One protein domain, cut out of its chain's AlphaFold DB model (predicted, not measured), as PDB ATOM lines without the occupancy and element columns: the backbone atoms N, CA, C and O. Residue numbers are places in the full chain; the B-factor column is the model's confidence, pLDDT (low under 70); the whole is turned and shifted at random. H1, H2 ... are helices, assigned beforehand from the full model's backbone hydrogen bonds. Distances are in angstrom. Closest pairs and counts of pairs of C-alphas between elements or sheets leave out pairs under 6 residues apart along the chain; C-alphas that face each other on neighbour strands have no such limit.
ATOM      1  N   LEU A  64     199.426 142.081 168.423       77.12
ATOM      2  CA  LEU A  64     198.322 143.042 168.309       77.12
ATOM      3  C   LEU A  64     198.783 144.428 167.818       77.12
ATOM      4  O   LEU A  64     198.104 145.049 166.998       77.12
ATOM      5  N   CYS A  65     199.953 144.912 168.253       76.56
ATOM      6  CA  CYS A  65     200.544 146.150 167.736       76.56
ATOM      7  C   CYS A  65     200.874 146.067 166.238       76.56
ATOM      8  O   CYS A  65     200.629 147.026 165.499       76.56
ATOM      9  N   VAL A  66     201.409 144.932 165.777       80.56
ATOM     10  CA  VAL A  66     201.678 144.690 164.353       80.56
ATOM     11  C   VAL A  66     200.367 144.619 163.567       80.56
ATOM     12  O   VAL A  66     200.216 145.345 162.586       80.56
ATOM     13  N   GLU A  67     199.389 143.827 164.009       80.19
ATOM     14  CA  GLU A  67     198.083 143.692 163.350       80.19
ATOM     15  C   GLU A  67     197.340 145.030 163.231       80.19
ATOM     16  O   GLU A  67     196.841 145.365 162.153       80.19
ATOM     17  N   GLY A  68     197.318 145.829 164.304       77.56
ATOM     18  CA  GLY A  68     196.718 147.163 164.310       77.56
ATOM     19  C   GLY A  68     197.407 148.124 163.337       77.56
ATOM     20  O   GLY A  68     196.738 148.829 162.581       77.56
ATOM     21  N   TYR A  69     198.741 148.111 163.279       79.19
ATOM     22  CA  TYR A  69     199.505 148.901 162.311       79.19
ATOM     23  C   TYR A  69     199.237 148.478 160.856       79.19
ATOM     24  O   TYR A  69     199.072 149.337 159.986       79.19
ATOM     25  N   LEU A  70     199.122 147.173 160.582       82.25
ATOM     26  CA  LEU A  70     198.756 146.676 159.253       82.25
ATOM     27  C   LEU A  70     197.306 147.035 158.882       82.25
ATOM     28  O   LEU A  70     197.044 147.427 157.745       82.25
ATOM     29  N   ALA A  71     196.367 146.981 159.830       82.38
ATOM     30  CA  ALA A  71     194.989 147.426 159.619       82.38
ATOM     31  C   ALA A  71     194.907 148.928 159.292       82.38
ATOM     32  O   ALA A  71     194.181 149.322 158.381       82.38
ATOM     33  N   ILE A  72     195.704 149.754 159.973       78.75
ATOM     34  CA  ILE A  72     195.841 151.184 159.676       78.75
ATOM     35  C   ILE A  72     196.442 151.396 158.276       78.75
ATOM     36  O   ILE A  72     195.898 152.180 157.496       78.75
ATOM     37  N   ARG A  73     197.509 150.664 157.913       85.62
ATOM     38  CA  ARG A  73     198.084 150.687 156.554       85.62
ATOM     39  C   ARG A  73     197.048 150.354 155.483       85.62
ATOM     40  O   ARG A  73     196.992 151.061 154.487       85.62
ATOM     41  N   ARG A  74     196.185 149.351 155.684       87.94
ATOM     42  CA  ARG A  74     195.121 148.986 154.722       87.94
ATOM     43  C   ARG A  74     194.064 150.080 154.500       87.94
ATOM     44  O   ARG A  74     193.276 149.975 153.564       87.94
ATOM     45  N   HIS A  75     194.047 151.136 155.315       82.19
ATOM     46  CA  HIS A  75     193.120 152.266 155.198       82.19
ATOM     47  C   HIS A  75     193.828 153.627 155.056       82.19
ATOM     48  O   HIS A  75     193.210 154.672 155.277       82.19
ATOM     49  N   TRP A  76     195.110 153.629 154.660       82.50
ATOM     50  CA  TRP A  76     195.950 154.830 154.597       82.50
ATOM     51  C   TRP A  76     195.365 155.951 153.721       82.50
ATOM     52  O   TRP A  76     195.383 157.106 154.135       82.50
ATOM     53  N   GLU A  77     194.785 155.625 152.562       84.12
ATOM     54  CA  GLU A  77     194.204 156.601 151.623       84.12
ATOM     55  C   GLU A  77     193.091 157.431 152.275       84.12
ATOM     56  O   GLU A  77     193.035 158.652 152.132       84.12
ATOM     57  N   ARG A  78     192.234 156.776 153.069       79.38
ATOM     58  CA  ARG A  78     191.144 157.436 153.798       79.38
ATOM     59  C   ARG A  78     191.673 158.335 154.917       79.38
ATOM     60  O   ARG A  78     191.067 159.364 155.197       79.38
ATOM     61  N   LEU A  79     192.797 157.969 155.537       73.38
ATOM     62  CA  LEU A  79     193.469 158.805 156.537       73.38
ATOM     63  C   LEU A  79     194.125 160.035 155.893       73.38
ATOM     64  O   LEU A  79     193.993 161.128 156.439       73.38
ATOM     65  N   MET A  80     194.748 159.890 154.716       78.31
ATOM     66  CA  MET A  80     195.285 161.025 153.949       78.31
ATOM     67  C   MET A  80     194.176 161.976 153.508       78.31
ATOM     68  O   MET A  80     194.282 163.170 153.748       78.31
ATOM     69  N   MET A  81     193.075 161.458 152.959       79.44
ATOM     70  CA  MET A  81     191.933 162.274 152.535       79.44
ATOM     71  C   MET A  81     191.358 163.108 153.692       79.44
ATOM     72  O   MET A  81     191.101 164.298 153.528       79.44
ATOM     73  N   LEU A  82     191.199 162.514 154.882       75.19
ATOM     74  CA  LEU A  82     190.746 163.237 156.078       75.19
ATOM     75  C   LEU A  82     191.754 164.304 156.537       75.19
ATOM     76  O   LEU A  82     191.348 165.383 156.970       75.19
ATOM     77  N   LEU A  83     193.054 164.022 156.423       73.31
ATOM     78  CA  LEU A  83     194.127 164.951 156.772       73.31
ATOM     79  C   LEU A  83     194.194 166.138 155.798       73.31
ATOM     80  O   LEU A  83     194.176 167.289 156.230       73.31
ATOM     81  N   GLU A  84     194.171 165.871 154.495       76.44
ATOM     82  CA  GLU A  84     194.156 166.869 153.421       76.44
ATOM     83  C   GLU A  84     192.891 167.753 153.514       76.44
ATOM     84  O   GLU A  84     192.982 168.981 153.450       76.44
ATOM     85  N   MET A  85     191.718 167.174 153.810       72.56
ATOM     86  CA  MET A  85     190.502 167.940 154.126       72.56
ATOM     87  C   MET A  85     190.662 168.823 155.376       72.56
ATOM     88  O   MET A  85     190.211 169.970 155.370       72.56
ATOM     89  N   SER A  86     191.327 168.334 156.429       68.75
ATOM     90  CA  SER A  86     191.589 169.104 157.656       68.75
ATOM     91  C   SER A  86     192.561 170.274 157.449       68.75
ATOM     92  O   SER A  86     192.481 171.251 158.198       68.75
ATOM     93  N   GLN A  87     193.449 170.193 156.451       69.62
ATOM     94  CA  GLN A  87     194.341 171.287 156.039       69.62
ATOM     95  C   GLN A  87     193.622 172.338 155.179       69.62
ATOM     96  O   GLN A  87     193.854 173.537 155.334       69.62
ATOM     97  N   ILE A  88     192.728 171.909 154.282       71.00
ATOM     98  CA  ILE A  88     191.935 172.812 153.427       71.00
ATOM     99  C   ILE A  88     190.904 173.596 154.261       71.00
ATOM    100  O   ILE A  88     190.630 174.768 153.983       71.00
ATOM    101  N   ALA A  89     190.359 172.978 155.312       66.00
ATOM    102  CA  ALA A  89     189.419 173.586 156.249       66.00
ATOM    103  C   ALA A  89     190.093 174.614 157.185       66.00
ATOM    104  O   ALA A  89     190.312 174.354 158.370       66.00
ATOM    105  N   LYS A  90     190.384 175.815 156.664       51.62
ATOM    106  CA  LYS A  90     190.865 176.969 157.447       51.62
ATOM    107  C   LYS A  90     189.957 177.221 158.658       51.62
ATOM    108  O   LYS A  90     188.837 177.701 158.498       51.62
ATOM    109  N   GLY A  91     190.460 176.925 159.857       54.38
ATOM    110  CA  GLY A  91     189.696 176.999 161.109       54.38
ATOM    111  C   GLY A  91     189.403 175.650 161.779       54.38
ATOM    112  O   GLY A  91     188.721 175.638 162.796       54.38
ATOM    113  N   SER A  92     189.939 174.532 161.273       55.50
ATOM    114  CA  SER A  92     189.823 173.192 161.883       55.50
ATOM    115  C   SER A  92     190.386 173.083 163.312       55.50
ATOM    116  O   SER A  92     190.044 172.148 164.033       55.50
ATOM    117  N   GLY A  93     191.214 174.038 163.751       53.97
ATOM    118  CA  GLY A  93     191.662 174.156 165.144       53.97
ATOM    119  C   GLY A  93     192.728 173.141 165.569       53.97
ATOM    120  O   GLY A  93     192.972 172.985 166.764       53.97
ATOM    121  N   LEU A  94     193.374 172.466 164.610       54.53
ATOM    122  CA  LEU A  94     194.365 171.409 164.840       54.53
ATOM    123  C   LEU A  94     195.728 171.757 164.198       54.53
ATOM    124  O   LEU A  94     196.075 171.189 163.161       54.53
ATOM    125  N   PRO A  95     196.551 172.640 164.811       54.06
ATOM    126  CA  PRO A  95     197.824 173.095 164.227       54.06
ATOM    127  C   PRO A  95     198.852 171.980 163.980       54.06
ATOM    128  O   PRO A  95     199.787 172.148 163.206       54.06
ATOM    129  N   CYS A  96     198.693 170.834 164.644       51.53
ATOM    130  CA  CYS A  96     199.507 169.632 164.463       51.53
ATOM    131  C   CYS A  96     199.245 168.883 163.144       51.53
ATOM    132  O   CYS A  96     200.028 167.999 162.800       51.53
ATOM    133  N   LEU A  97     198.166 169.211 162.425       57.78
ATOM    134  CA  LEU A  97     197.800 168.595 161.145       57.78
ATOM    135  C   LEU A  97     198.172 169.456 159.928       57.78
ATOM    136  O   LEU A  97     198.022 169.003 158.796       57.78
ATOM    137  N   GLU A  98     198.661 170.678 160.135       58.56
ATOM    138  CA  GLU A  98     199.062 171.599 159.067       58.56
ATOM    139  C   GLU A  98     200.474 171.286 158.528       58.56
ATOM    140  O   GLU A  98     201.319 170.714 159.216       58.56
ATOM    141  N   GLY A  99     200.752 171.676 157.279       69.75
ATOM    142  CA  GLY A  99     202.077 171.528 156.668       69.75
ATOM    143  C   GLY A  99     202.436 170.087 156.288       69.75
ATOM    144  O   GLY A  99     201.682 169.406 155.594       69.75
ATOM    145  N   ASP A 100     203.611 169.622 156.715       70.62
ATOM    146  CA  ASP A 100     204.236 168.358 156.288       70.62
ATOM    147  C   ASP A 100     203.662 167.089 156.960       70.62
ATOM    148  O   ASP A 100     204.234 166.001 156.847       70.62
ATOM    149  N   ALA A 101     202.513 167.207 157.634       69.31
ATOM    150  CA  ALA A 101     201.840 166.109 158.327       69.31
ATOM    151  C   ALA A 101     201.550 164.900 157.415       69.31
ATOM    152  O   ALA A 101     201.756 163.760 157.836       69.31
ATOM    153  N   CYS A 102     201.138 165.126 156.159       73.38
ATOM    154  CA  CYS A 102     200.879 164.050 155.195       73.38
ATOM    155  C   CYS A 102     202.148 163.245 154.883       73.38
ATOM    156  O   CYS A 102     202.137 162.019 154.975       73.38
ATOM    157  N   GLU A 103     203.265 163.917 154.595       76.81
ATOM    158  CA  GLU A 103     204.541 163.257 154.280       76.81
ATOM    159  C   GLU A 103     205.125 162.530 155.496       76.81
ATOM    160  O   GLU A 103     205.611 161.402 155.379       76.81
ATOM    161  N   LYS A 104     204.989 163.110 156.695       72.94
ATOM    162  CA  LYS A 104     205.327 162.431 157.955       72.94
ATOM    163  C   LYS A 104     204.496 161.163 158.150       72.94
ATOM    164  O   LYS A 104     205.061 160.122 158.484       72.94
ATOM    165  N   LEU A 105     203.188 161.206 157.892       72.75
ATOM    166  CA  LEU A 105     202.317 160.031 157.975       72.75
ATOM    167  C   LEU A 105     202.687 158.973 156.918       72.75
ATOM    168  O   LEU A 105     202.827 157.801 157.270       72.75
ATOM    169  N   ARG A 106     202.941 159.362 155.656       79.38
ATOM    170  CA  ARG A 106     203.414 158.458 154.582       79.38
ATOM    171  C   ARG A 106     204.724 157.762 154.986       79.38
ATOM    172  O   ARG A 106     204.824 156.534 154.934       79.38
ATOM    173  N   GLY A 107     205.695 158.528 155.489       78.94
ATOM    174  CA  GLY A 107     207.003 158.037 155.935       78.94
ATOM    175  C   GLY A 107     206.979 157.158 157.194       78.94
ATOM    176  O   GLY A 107     207.855 156.296 157.346       78.94
ATOM    177  N   ARG A 108     205.985 157.333 158.080       74.00
ATOM    178  CA  ARG A 108     205.767 156.502 159.284       74.00
ATOM    179  C   ARG A 108     204.943 155.240 159.009       74.00
ATOM    180  O   ARG A 108     205.224 154.213 159.614       74.00
ATOM    181  N   LEU A 109     204.005 155.272 158.057       78.38
ATOM    182  CA  LEU A 109     203.290 154.083 157.560       78.38
ATOM    183  C   LEU A 109     204.126 153.224 156.590       78.38
ATOM    184  O   LEU A 109     203.686 152.139 156.197       78.38
ATOM    185  N   LYS A 110     205.320 153.699 156.196       84.19
ATOM    186  CA  LYS A 110     206.266 153.024 155.287       84.19
ATOM    187  C   LYS A 110     205.598 152.524 154.003       84.19
ATOM    188  O   LYS A 110     205.803 151.375 153.628       84.19
ATOM    189  N   LEU A 111     204.749 153.342 153.377       85.88
ATOM    190  CA  LEU A 111     203.829 152.886 152.322       85.88
ATOM    191  C   LEU A 111     204.530 152.139 151.173       85.88
ATOM    192  O   LEU A 111     204.052 151.077 150.790       85.88
ATOM    193  N   GLU A 112     205.708 152.608 150.752       88.88
ATOM    194  CA  GLU A 112     206.564 151.978 149.728       88.88
ATOM    195  C   GLU A 112     207.070 150.560 150.072       88.88
ATOM    196  O   GLU A 112     207.509 149.828 149.189       88.88
ATOM    197  N   ALA A 113     207.055 150.165 151.349       90.12
ATOM    198  CA  ALA A 113     207.493 148.846 151.802       90.12
ATOM    199  C   ALA A 113     206.354 147.815 151.736       90.12
ATOM    200  O   ALA A 113     205.182 148.147 151.957       90.12
ATOM    201  N   SER A 114     206.695 146.544 151.511       94.31
ATOM    202  CA  SER A 114     205.727 145.438 151.514       94.31
ATOM    203  C   SER A 114     205.065 145.238 152.886       94.31
ATOM    204  O   SER A 114     205.570 145.688 153.917       94.31
ATOM    205  N   GLU A 115     203.934 144.523 152.932       91.31
ATOM    206  CA  GLU A 115     203.233 144.252 154.199       91.31
ATOM    207  C   GLU A 115     204.115 143.474 155.201       91.31
ATOM    208  O   GLU A 115     204.084 143.759 156.397       91.31
ATOM    209  N   ALA A 116     204.986 142.582 154.714       92.69
ATOM    210  CA  ALA A 116     205.941 141.839 155.538       92.69
ATOM    211  C   ALA A 116     207.060 142.730 156.115       92.69
ATOM    212  O   ALA A 116     207.368 142.652 157.304       92.69
ATOM    213  N   GLU A 117     207.650 143.615 155.308       91.94
ATOM    214  CA  GLU A 117     208.662 144.574 155.781       91.94
ATOM    215  C   GLU A 117     208.064 145.589 156.760       91.94
ATOM    216  O   GLU A 117     208.687 145.935 157.765       91.94
ATOM    217  N   ALA A 118     206.829 146.023 156.505       87.88
ATOM    218  CA  ALA A 118     206.072 146.892 157.392       87.88
ATOM    219  C   ALA A 118     205.784 146.202 158.742       87.88
ATOM    220  O   ALA A 118     205.995 146.809 159.794       87.88
ATOM    221  N   ALA A 119     205.387 144.926 158.734       87.94
ATOM    222  CA  ALA A 119     205.202 144.128 159.947       87.94
ATOM    223  C   ALA A 119     206.506 143.990 160.755       87.94
ATOM    224  O   ALA A 119     206.521 144.232 161.965       87.94
ATOM    225  N   LEU A 120     207.622 143.680 160.083       90.75
ATOM    226  CA  LEU A 120     208.952 143.610 160.699       90.75
ATOM    227  C   LEU A 120     209.408 144.965 161.262       90.75
ATOM    228  O   LEU A 120     210.048 145.002 162.314       90.75
ATOM    229  N   HIS A 121     209.074 146.076 160.599       86.12
ATOM    230  CA  HIS A 121     209.360 147.420 161.100       86.12
ATOM    231  C   HIS A 121     208.609 147.709 162.406       86.12
ATOM    232  O   HIS A 121     209.246 148.107 163.380       86.12
ATOM    233  N   MET A 122     207.293 147.463 162.456       82.56
ATOM    234  CA  MET A 122     206.505 147.692 163.673       82.56
ATOM    235  C   MET A 122     206.933 146.766 164.817       82.56
ATOM    236  O   MET A 122     207.087 147.232 165.943       82.56
ATOM    237  N   GLY A 123     207.233 145.493 164.530       82.44
ATOM    238  CA  GLY A 123     207.797 144.570 165.521       82.44
ATOM    239  C   GLY A 123     209.045 145.147 166.200       82.44
ATOM    240  O   GLY A 123     209.069 145.273 167.419       82.44
ATOM    241  N   ARG A 124     210.023 145.622 165.414       84.88
ATOM    242  CA  ARG A 124     211.251 146.260 165.938       84.88
ATOM    243  C   ARG A 124     210.982 147.528 166.760       84.88
ATOM    244  O   ARG A 124     211.726 147.799 167.696       84.88
ATOM    245  N   VAL A 125     209.951 148.310 166.425       78.31
ATOM    246  CA  VAL A 125     209.559 149.503 167.204       78.31
ATOM    247  C   VAL A 125     209.013 149.111 168.581       78.31
ATOM    248  O   VAL A 125     209.341 149.767 169.568       78.31
ATOM    249  N   VAL A 126     208.231 148.030 168.659       77.62
ATOM    250  CA  VAL A 126     207.714 147.474 169.922       77.62
ATOM    251  C   VAL A 126     208.829 146.811 170.744       77.62
ATOM    252  O   VAL A 126     208.890 146.995 171.960       77.62
ATOM    253  N   ASP A 127     209.753 146.100 170.094       82.12
ATOM    254  CA  ASP A 127     210.908 145.479 170.755       82.12
ATOM    255  C   ASP A 127     211.811 146.545 171.400       82.12
ATOM    256  O   ASP A 127     212.081 146.494 172.601       82.12
ATOM    257  N   ALA A 128     212.174 147.588 170.644       77.38
ATOM    258  CA  ALA A 128     212.955 148.714 171.156       77.38
ATOM    259  C   ALA A 128     212.233 149.472 172.290       77.38
ATOM    260  O   ALA A 128     212.879 149.983 173.206       77.38
ATOM    261  N   ALA A 129     210.895 149.540 172.280       71.12
ATOM    262  CA  ALA A 129     210.125 150.124 173.383       71.12
ATOM    263  C   ALA A 129     210.328 149.359 174.704       71.12
ATOM    264  O   ALA A 129     210.462 149.978 175.761       71.12
ATOM    265  N   ARG A 130     210.395 148.021 174.645       73.62
ATOM    266  CA  ARG A 130     210.663 147.147 175.802       73.62
ATOM    267  C   ARG A 130     212.105 147.273 176.293       73.62
ATOM    268  O   ARG A 130     212.335 147.275 177.500       73.62
ATOM    269  N   GLU A 131     213.067 147.383 175.379       73.00
ATOM    270  CA  GLU A 131     214.488 147.527 175.722       73.00
ATOM    271  C   GLU A 131     214.772 148.836 176.465       73.00
ATOM    272  O   GLU A 131     215.425 148.802 177.505       73.00
ATOM    273  N   ASN A 132     214.206 149.963 176.014       67.62
ATOM    274  CA  ASN A 132     214.331 151.247 176.715       67.62
ATOM    275  C   ASN A 132     213.820 151.160 178.167       67.62
ATOM    276  O   ASN A 132     214.539 151.531 179.091       67.62
ATOM    277  N   VAL A 133     212.627 150.586 178.382       65.94
ATOM    278  CA  VAL A 133     212.067 150.372 179.733       65.94
ATOM    279  C   VAL A 133     212.969 149.484 180.592       65.94
ATOM    280  O   VAL A 133     213.145 149.743 181.781       65.94
ATOM    281  N   ARG A 134     213.558 148.432 180.013       63.69
ATOM    282  CA  ARG A 134     214.469 147.541 180.742       63.69
ATOM    283  C   ARG A 134     215.731 148.275 181.201       63.69
ATOM    284  O   ARG A 134     216.165 148.039 182.325       63.69
ATOM    285  N   THR A 135     216.293 149.146 180.366       63.91
ATOM    286  CA  THR A 135     217.448 149.984 180.721       63.91
ATOM    287  C   THR A 135     217.087 150.979 181.825       63.91
ATOM    288  O   THR A 135     217.754 150.981 182.854       63.91
ATOM    289  N   ASP A 136     215.976 151.716 181.682       67.50
ATOM    290  CA  ASP A 136     215.486 152.669 182.694       67.50
ATOM    291  C   ASP A 136     215.325 152.002 184.084       67.50
ATOM    292  O   ASP A 136     215.702 152.576 185.107       67.50
ATOM    293  N   ILE A 137     214.814 150.761 184.136       65.25
ATOM    294  CA  ILE A 137     214.689 149.973 185.380       65.25
ATOM    295  C   ILE A 137     216.061 149.559 185.937       65.25
ATOM    296  O   ILE A 137     216.290 149.667 187.144       65.25
ATOM    297  N   LEU A 138     216.963 149.052 185.090       63.91
ATOM    298  CA  LEU A 138     218.287 148.586 185.520       63.91
ATOM    299  C   LEU A 138     219.127 149.736 186.087       63.91
ATOM    300  O   LEU A 138     219.722 149.575 187.154       63.91
ATOM    301  N   ASP A 139     219.112 150.897 185.435       65.44
ATOM    302  CA  ASP A 139     219.827 152.090 185.891       65.44
ATOM    303  C   ASP A 139     219.234 152.646 187.196       65.44
ATOM    304  O   ASP A 139     219.984 153.027 188.099       65.44
ATOM    305  N   ALA A 140     217.905 152.620 187.360       68.94
ATOM    306  CA  ALA A 140     217.249 153.013 188.609       68.94
ATOM    307  C   ALA A 140     217.629 152.095 189.790       68.94
ATOM    308  O   ALA A 140     217.926 152.584 190.883       68.94
ATOM    309  N   ILE A 141     217.672 150.774 189.574       64.88
ATOM    310  CA  ILE A 141     218.106 149.800 190.591       64.88
ATOM    311  C   ILE A 141     219.594 149.989 190.916       64.88
ATOM    312  O   ILE A 141     219.962 150.043 192.090       64.88
ATOM    313  N   HIS A 142     220.445 150.137 189.898       62.00
ATOM    314  CA  HIS A 142     221.886 150.318 190.072       62.00
ATOM    315  C   HIS A 142     222.201 151.619 190.833       62.00
ATOM    316  O   HIS A 142     222.971 151.607 191.800       62.00
ATOM    317  N   GLY A 143     221.534 152.723 190.480       65.69
ATOM    318  CA  GLY A 143     221.620 153.995 191.201       65.69
ATOM    319  C   GLY A 143     221.183 153.878 192.664       65.69
ATOM    320  O   GLY A 143     221.870 154.390 193.550       65.69
TER     321      GLY A 143
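AT A GLANCE: This is residues 64 to 143 of the 150 residues of the protein "Hypothetical protein" of Hemiselmis andersenii (UniProt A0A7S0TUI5). The model is a wide V: one arm is the single long helix H4, the other the helical hairpin of H2 and H3, and H1 packs on the part of H4 near the corner. Residues 127 to 143 of H4 stick out with nothing beside them. The printed part has 80 residues with four named helices, in the order H1, H2, H3, H4, and no named strand, and its class is all helix. It is only just loose, close to extended, with a radius of gyration of the C-alphas of 17.0 A, and spans 52 by 31 by 18 A.

HOW THE PARTS SIT: H4, residues 115 to 143, touches H1, residues 64 to 73, with residues 115 to 126 alone. Their closest C-alphas, of Val 66 and Ala 119, are 5.7 A apart, and they run opposite ways at a steep tilt of 43 degrees. H3, residues 101 to 109, is close to H4 but not clearly touching, about perpendicular at 90 degrees; their closest C-alphas, of Leu 109 and Ala 118, are 7.7 A apart. H3 and H2, residues 76 to 88, touch and form a helical hairpin, running opposite ways at a shallow tilt of 14 degrees; their closest C-alphas, of Met 80 and Cys 102, are 6.5 A apart. H1 and H2 meet only through their link, and H2 and H4 are apart. In H1, H2, H3 and H4 every O i to N i+4 pair is within hydrogen-bond range.

IN THESE COORDINATES: H4 is 42.5 A long from C-alpha 115 at (203.233, 144.252, 154.199) to C-alpha 143 at (221.620, 153.995, 191.201). H1 begins at C-alpha 64, (198.322, 143.042, 168.309), and is 14.0 A long; H2 is 18.5 A and H3 12.1 A.

THE WHOLE: The two C-alphas farthest apart, of Ile 88 and His 142, are 52.4 A apart. The printed part has no cut. The link from H2 to H3 is long, with 12 residues. Mean pLDDT of the printed part is 74.6; residues 86 to 87, 89 to 99, 101 and 132 to 143 are under 70.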